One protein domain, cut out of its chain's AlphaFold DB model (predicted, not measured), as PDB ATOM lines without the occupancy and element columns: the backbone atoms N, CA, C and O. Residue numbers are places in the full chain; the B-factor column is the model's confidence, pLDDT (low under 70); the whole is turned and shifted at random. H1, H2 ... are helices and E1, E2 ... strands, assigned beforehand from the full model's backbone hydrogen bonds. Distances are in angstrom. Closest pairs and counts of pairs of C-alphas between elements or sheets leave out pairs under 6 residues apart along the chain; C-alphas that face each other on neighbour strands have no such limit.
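This is residues 8 to 63 of the 64 residues of the protein "Type I phosphodiesterase/nucleotide pyrophosphatase" of Thermosediminibacter oceani (strain ATCC BAA-1034 / DSM 16646 / JW/IW-1228P) (UniProt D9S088). Hairpin E1 and E2, antiparallel, makes one end; helices H1 and H2, meeting at a corner, make the other, with strand E3 between. Three named strands precede two named helices, class mixed, among 56 printed residues. The whole is only just loose, close to compact: radius of gyration of the C-alphas 12.6 A, spans 37 by 26 by 19 A.

E1 is residues 11 to 13, E2 20 to 22, E3 29 to 31, H1 37 to 45 and H2 47 to 61, 21.1 A long. C-alpha 11 is at (329.841, 280.099, 338.601), C-alpha 61 at (337.089, 262.765, 336.010).

Across the hairpin, N 12 and O 21 are within hydrogen-bond range, 2.8 A. The closest C-alphas of E3 and H2, Phe 30 and Lys 53, are 6.5 A apart. H1 and H2 touch only at the corner, H2 with residues 49 to 50 alone; their closest C-alphas, 43 and 50, are 4.8 A apart. In both, every O i to N i+4 pair is within range.

The printed part has no cut; residues 25 to 26 are under pLDDT 70.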
ATOM      1  N   LEU A   8     331.447 270.344 342.674       93.69
ATOM      2  CA  LEU A   8     331.741 271.104 341.472       93.69
ATOM      3  C   LEU A   8     330.711 272.233 341.356       93.69
ATOM      4  O   LEU A   8     329.509 271.968 341.439       93.69
ATOM      5  N   LEU A   9     331.175 273.470 341.172       93.06
ATOM      6  CA  LEU A   9     330.321 274.649 341.035       93.06
ATOM      7  C   LEU A   9     330.512 275.294 339.663       93.06
ATOM      8  O   LEU A   9     331.634 275.590 339.256       93.06
ATOM      9  N   PHE A  10     329.404 275.566 338.988       91.56
ATOM     10  CA  PHE A  10     329.354 276.410 337.804       91.56
ATOM     11  C   PHE A  10     328.994 277.821 338.250       91.56
ATOM     12  O   PHE A  10     327.900 278.066 338.759       91.56
ATOM     13  N   LEU A  11     329.944 278.738 338.094       91.81
ATOM     14  CA  LEU A  11     329.841 280.099 338.601       91.81
ATOM     15  C   LEU A  11     329.612 281.098 337.465       91.81
ATOM     16  O   LEU A  11     330.205 280.984 336.394       91.81
ATOM     17  N   LYS A  12     328.787 282.110 337.732       90.69
ATOM     18  CA  LYS A  12     328.624 283.305 336.902       90.69
ATOM     19  C   LYS A  12     329.027 284.528 337.713       90.69
ATOM     20  O   LYS A  12     328.554 284.708 338.837       90.69
ATOM     21  N   ALA A  13     329.892 285.353 337.129       91.62
ATOM     22  CA  ALA A  13     330.257 286.645 337.695       91.62
ATOM     23  C   ALA A  13     329.010 287.523 337.854       91.62
ATOM     24  O   ALA A  13     328.139 287.533 336.979       91.62
ATOM     25  N   THR A  14     328.916 288.223 338.978       90.81
ATOM     26  CA  THR A  14     327.909 289.270 339.165       90.81
ATOM     27  C   THR A  14     328.500 290.630 338.792       90.81
ATOM     28  O   THR A  14     329.684 290.733 338.470       90.81
ATOM     29  N   ASP A  15     327.681 291.680 338.842       92.81
ATOM     30  CA  ASP A  15     328.131 293.050 338.555       92.81
ATOM     31  C   ASP A  15     329.128 293.576 339.605       92.81
ATOM     32  O   ASP A  15     329.852 294.539 339.362       92.81
ATOM     33  N   SER A  16     329.198 292.923 340.769       92.31
ATOM     34  CA  SER A  16     330.150 293.248 341.826       92.31
ATOM     35  C   SER A  16     331.469 292.490 341.625       92.31
ATOM     36  O   SER A  16     331.467 291.254 341.602       92.31
ATOM     37  N   PRO A  17     332.617 293.189 341.559       92.31
ATOM     38  CA  PRO A  17     333.920 292.547 341.432       92.31
ATOM     39  C   PRO A  17     334.174 291.519 342.540       92.31
ATOM     40  O   PRO A  17     333.980 291.797 343.723       92.31
ATOM     41  N   GLY A  18     334.620 290.325 342.152       89.69
ATOM     42  CA  GLY A  18     334.944 289.240 343.084       89.69
ATOM     43  C   GLY A  18     333.735 288.497 343.658       89.69
ATOM     44  O   GLY A  18     333.917 287.586 344.464       89.69
ATOM     45  N   VAL A  19     332.513 288.838 343.241       91.25
ATOM     46  CA  VAL A  19     331.298 288.134 343.653       91.25
ATOM     47  C   VAL A  19     330.819 287.228 342.521       91.25
ATOM     48  O   VAL A  19     330.723 287.616 341.356       91.25
ATOM     49  N   TYR A  20     330.501 285.988 342.883       91.19
ATOM     50  CA  TYR A  20     330.031 284.968 341.957       91.19
ATOM     51  C   TYR A  20     328.732 284.355 342.462       91.19
ATOM     52  O   TYR A  20     328.539 284.146 343.659       91.19
ATOM     53  N   SER A  21     327.853 284.030 341.523       89.38
ATOM     54  CA  SER A  21     326.612 283.301 341.765       89.38
ATOM     55  C   SER A  21     326.691 281.907 341.153       89.38
ATOM     56  O   SER A  21     327.355 281.703 340.137       89.38
ATOM     57  N   ILE A  22     326.015 280.937 341.767       87.69
ATOM     58  CA  ILE A  22     325.867 279.602 341.184       87.69
ATOM     59  C   ILE A  22     324.869 279.696 340.030       87.69
ATOM     60  O   ILE A  22     323.755 280.194 340.197       87.69
ATOM     61  N   VAL A  23     325.267 279.203 338.861       83.44
ATOM     62  CA  VAL A  23     324.420 279.167 337.667       83.44
ATOM     63  C   VAL A  23     323.308 278.149 337.872       83.44
ATOM     64  O   VAL A  23     323.581 276.963 337.871       83.44
ATOM     65  N   SER A  24     322.053 278.583 337.978       77.06
ATOM     66  CA  SER A  24     320.880 277.701 338.112       77.06
ATOM     67  C   SER A  24     320.826 276.894 339.422       77.06
ATOM     68  O   SER A  24     321.692 276.078 339.734       77.06
ATOM     69  N   LEU A  25     319.726 277.055 340.166       68.06
ATOM     70  CA  LEU A  25     319.503 276.483 341.508       68.06
ATOM     71  C   LEU A  25     319.842 274.986 341.645       68.06
ATOM     72  O   LEU A  25     320.484 274.594 342.621       68.06
ATOM     73  N   ASN A  26     319.445 274.171 340.662       68.69
ATOM     74  CA  ASN A  26     319.593 272.711 340.708       68.69
ATOM     75  C   ASN A  26     320.592 272.149 339.692       68.69
ATOM     76  O   ASN A  26     320.802 270.949 339.680       68.69
ATOM     77  N   GLN A  27     321.194 272.973 338.833       81.44
ATOM     78  CA  GLN A  27     322.069 272.497 337.748       81.44
ATOM     79  C   GLN A  27     323.455 273.154 337.755       81.44
ATOM     80  O   GLN A  27     324.293 272.824 336.924       81.44
ATOM     81  N   GLY A  28     323.718 274.064 338.694       89.94
ATOM     82  CA  GLY A  28     325.028 274.695 338.850       89.94
ATOM     83  C   GLY A  28     325.914 274.079 339.907       89.94
ATOM     84  O   GLY A  28     327.030 274.553 340.101       89.94
ATOM     85  N   LYS A  29     325.429 273.074 340.635       92.31
ATOM     86  CA  LYS A  29     326.187 272.417 341.694       92.31
ATOM     87  C   LYS A  29     326.017 270.911 341.596       92.31
ATOM     88  O   LYS A  29     324.897 270.436 341.432       92.31
ATOM     89  N   PHE A  30     327.118 270.189 341.750       94.19
ATOM     90  CA  PHE A  30     327.113 268.731 341.732       94.19
ATOM     91  C   PHE A  30     328.041 268.204 342.814       94.19
ATOM     92  O   PHE A  30     329.208 268.590 342.890       94.19
ATOM     93  N   ASN A  31     327.518 267.340 343.672       94.31
ATOM     94  CA  ASN A  31     328.272 266.684 344.720       94.31
ATOM     95  C   ASN A  31     329.171 265.592 344.124       94.31
ATOM     96  O   ASN A  31     328.686 264.675 343.457       94.31
ATOM     97  N   ILE A  32     330.479 265.686 344.380       93.38
ATOM     98  CA  ILE A  32     331.478 264.786 343.773       93.38
ATOM     99  C   ILE A  32     331.829 263.584 344.653       93.38
ATOM    100  O   ILE A  32     332.429 262.630 344.176       93.38
ATOM    101  N   ASP A  33     331.486 263.624 345.943       90.62
ATOM    102  CA  ASP A  33     331.717 262.512 346.875       90.62
ATOM    103  C   ASP A  33     330.499 261.589 347.028       90.62
ATOM    104  O   ASP A  33     330.591 260.555 347.685       90.62
ATOM    105  N   ASN A  34     329.382 261.918 346.373       88.12
ATOM    106  CA  ASN A  34     328.116 261.202 346.471       88.12
ATOM    107  C   ASN A  34     327.646 261.031 347.929       88.12
ATOM    108  O   ASN A  34     327.190 259.959 348.331       88.12
ATOM    109  N   LEU A  35     327.777 262.075 348.746       91.50
ATOM    110  CA  LEU A  35     327.366 262.096 350.147       91.50
ATOM    111  C   LEU A  35     326.314 263.170 350.469       91.50
ATOM    112  O   LEU A  35     325.886 263.216 351.616       91.50
ATOM    113  N   ASP A  36     325.908 264.012 349.512       93.06
ATOM    114  CA  ASP A  36     324.794 264.961 349.691       93.06
ATOM    115  C   ASP A  36     323.454 264.217 349.583       93.06
ATOM    116  O   ASP A  36     323.058 263.755 348.510       93.06
ATOM    117  N   THR A  37     322.762 264.080 350.711       93.44
ATOM    118  CA  THR A  37     321.521 263.301 350.821       93.44
ATOM    119  C   THR A  37     320.383 263.935 350.026       93.44
ATOM    120  O   THR A  37     319.634 263.234 349.347       93.44
ATOM    121  N   LYS A  38     320.286 265.269 350.041       91.31
ATOM    122  CA  LYS A  38     319.244 266.006 349.308       91.31
ATOM    123  C   LYS A  38     319.444 265.913 347.801       91.31
ATOM    124  O   LYS A  38     318.476 265.841 347.048       91.31
ATOM    125  N   GLU A  39     320.694 265.919 347.351       92.31
ATOM    126  CA  GLU A  39     321.014 265.730 345.938       92.31
ATOM    127  C   GLU A  39     320.688 264.308 345.469       92.31
ATOM    128  O   GLU A  39     320.093 264.147 344.408       92.31
ATOM    129  N   LYS A  40     320.964 263.287 346.293       92.94
ATOM    130  CA  LYS A  40     320.550 261.904 346.003       92.94
ATOM    131  C   LYS A  40     319.039 261.757 345.871       92.94
ATOM    132  O   LYS A  40     318.567 261.063 344.977       92.94
ATOM    133  N   GLU A  41     318.271 262.405 346.745       93.75
ATOM    134  CA  GLU A  41     316.810 262.415 346.625       93.75
ATOM    135  C   GLU A  41     316.347 263.062 345.315       93.75
ATOM    136  O   GLU A  41     315.378 262.598 344.714       93.75
ATOM    137  N   LEU A  42     317.033 264.115 344.856       91.50
ATOM    138  CA  LEU A  42     316.746 264.747 343.569       91.50
ATOM    139  C   LEU A  42     317.061 263.802 342.401       91.50
ATOM    140  O   LEU A  42     316.227 263.660 341.517       91.50
ATOM    141  N   GLU A  43     318.192 263.092 342.419       92.56
ATOM    142  CA  GLU A  43     318.540 262.095 341.385       92.56
ATOM    143  C   GLU A  43     317.522 260.963 341.254       92.56
ATOM    144  O   GLU A  43     317.340 260.412 340.169       92.56
ATOM    145  N   GLN A  44     316.877 260.581 342.358       94.00
ATOM    146  CA  GLN A  44     315.838 259.551 342.350       94.00
ATOM    147  C   GLN A  44     314.519 260.056 341.757       94.00
ATOM    148  O   GLN A  44     313.760 259.264 341.200       94.00
ATOM    149  N   LYS A  45     314.239 261.357 341.885       94.50
ATOM    150  CA  LYS A  45     312.987 261.991 341.447       94.50
ATOM    151  C   LYS A  45     313.081 262.592 340.044       94.50
ATOM    152  O   LYS A  45     312.059 262.725 339.378       94.50
ATOM    153  N   ASP A  46     314.283 262.950 339.603       93.50
ATOM    154  CA  ASP A  46     314.539 263.667 338.357       93.50
ATOM    155  C   ASP A  46     315.605 262.944 337.517       93.50
ATOM    156  O   ASP A  46     316.818 263.049 337.739       93.50
ATOM    157  N   GLY A  47     315.133 262.206 336.508       93.88
ATOM    158  CA  GLY A  47     315.995 261.486 335.572       93.88
ATOM    159  C   GLY A  47     316.848 262.405 334.693       93.88
ATOM    160  O   GLY A  47     317.958 262.025 334.323       93.88
ATOM    161  N   GLN A  48     316.381 263.622 334.392       92.19
ATOM    162  CA  GLN A  48     317.158 264.591 333.619       92.19
ATOM    163  C   GLN A  48     318.336 265.105 334.449       92.19
ATOM    164  O   GLN A  48     319.465 265.152 333.954       92.19
ATOM    165  N   PHE A  49     318.093 265.434 335.718       92.75
ATOM    166  CA  PHE A  49     319.150 265.821 336.648       92.75
ATOM    167  C   PHE A  49     320.191 264.710 336.811       92.75
ATOM    168  O   PHE A  49     321.391 264.981 336.740       92.75
ATOM    169  N   LYS A  50     319.750 263.455 336.963       94.62
ATOM    170  CA  LYS A  50     320.644 262.295 337.076       94.62
ATOM    171  C   LYS A  50     321.580 262.161 335.871       94.62
ATOM    172  O   LYS A  50     322.790 262.026 336.061       94.62
ATOM    173  N   THR A  51     321.042 262.230 334.652       94.88
ATOM    174  CA  THR A  51     321.841 262.155 333.416       94.88
ATOM    175  C   THR A  51     322.830 263.314 333.330       94.88
ATOM    176  O   THR A  51     324.021 263.096 333.121       94.88
ATOM    177  N   LEU A  52     322.370 264.545 333.588       93.38
ATOM    178  CA  LEU A  52     323.236 265.724 333.581       93.38
ATOM    179  C   LEU A  52     324.380 265.600 334.598       93.38
ATOM    180  O   LEU A  52     325.529 265.898 334.279       93.38
ATOM    181  N   LYS A  53     324.086 265.136 335.817       93.81
ATOM    182  CA  LYS A  53     325.104 264.910 336.847       93.81
ATOM    183  C   LYS A  53     326.139 263.883 336.392       93.81
ATOM    184  O   LYS A  53     327.332 264.119 336.573       93.81
ATOM    185  N   GLN A  54     325.709 262.768 335.799       94.69
ATOM    186  CA  GLN A  54     326.631 261.761 335.267       94.69
ATOM    187  C   GLN A  54     327.551 262.352 334.195       94.69
ATOM    188  O   GLN A  54     328.765 262.171 334.282       94.69
ATOM    189  N   ASP A  55     327.014 263.127 333.254       94.44
ATOM    190  CA  ASP A  55     327.814 263.788 332.216       94.44
ATOM    191  C   ASP A  55     328.854 264.749 332.802       94.44
ATOM    192  O   ASP A  55     330.010 264.779 332.367       94.44
ATOM    193  N   VAL A  56     328.458 265.528 333.812       93.19
ATOM    194  CA  VAL A  56     329.347 266.460 334.508       93.19
ATOM    195  C   VAL A  56     330.476 265.718 335.226       93.19
ATOM    196  O   VAL A  56     331.641 266.078 335.054       93.19
ATOM    197  N   LEU A  57     330.159 264.672 335.995       93.56
ATOM    198  CA  LEU A  57     331.159 263.897 336.736       93.56
ATOM    199  C   LEU A  57     332.110 263.146 335.797       93.56
ATOM    200  O   LEU A  57     333.315 263.136 336.037       93.56
ATOM    201  N   ASN A  58     331.599 262.591 334.696       94.88
ATOM    202  CA  ASN A  58     332.421 261.932 333.682       94.88
ATOM    203  C   ASN A  58     333.422 262.906 333.046       94.88
ATOM    204  O   ASN A  58     334.601 262.583 332.918       94.88
ATOM    205  N   LYS A  59     332.977 264.121 332.690       94.00
ATOM    206  CA  LYS A  59     333.856 265.170 332.144       94.00
ATOM    207  C   LYS A  59     334.862 265.705 333.158       94.00
ATOM    208  O   LYS A  59     335.948 266.117 332.765       94.00
ATOM    209  N   PHE A  60     334.492 265.765 334.434       91.38
ATOM    210  CA  PHE A  60     335.404 266.177 335.495       91.38
ATOM    211  C   PHE A  60     336.509 265.137 335.682       91.38
ATOM    212  O   PHE A  60     337.682 265.486 335.619       91.38
ATOM    213  N   ASN A  61     336.142 263.860 335.801       89.69
ATOM    214  CA  ASN A  61     337.089 262.765 336.010       89.69
ATOM    215  C   ASN A  61     338.001 262.505 334.803       89.69
ATOM    216  O   ASN A  61     339.091 261.993 334.991       89.69
ATOM    217  N   SER A  62     337.587 262.839 333.575       90.81
ATOM    218  CA  SER A  62     338.443 262.679 332.388       90.81
ATOM    219  C   SER A  62     339.493 263.780 332.213       90.81
ATOM    220  O   SER A  62     340.346 263.679 331.334       90.81
ATOM    221  N   ARG A  63     339.409 264.856 333.003       76.69
ATOM    222  CA  ARG A  63     340.338 265.995 332.965       76.69
ATOM    223  C   ARG A  63     341.364 265.986 334.100       76.69
ATOM    224  O   ARG A  63     342.196 266.892 334.139       76.69
TER     225      ARG A  63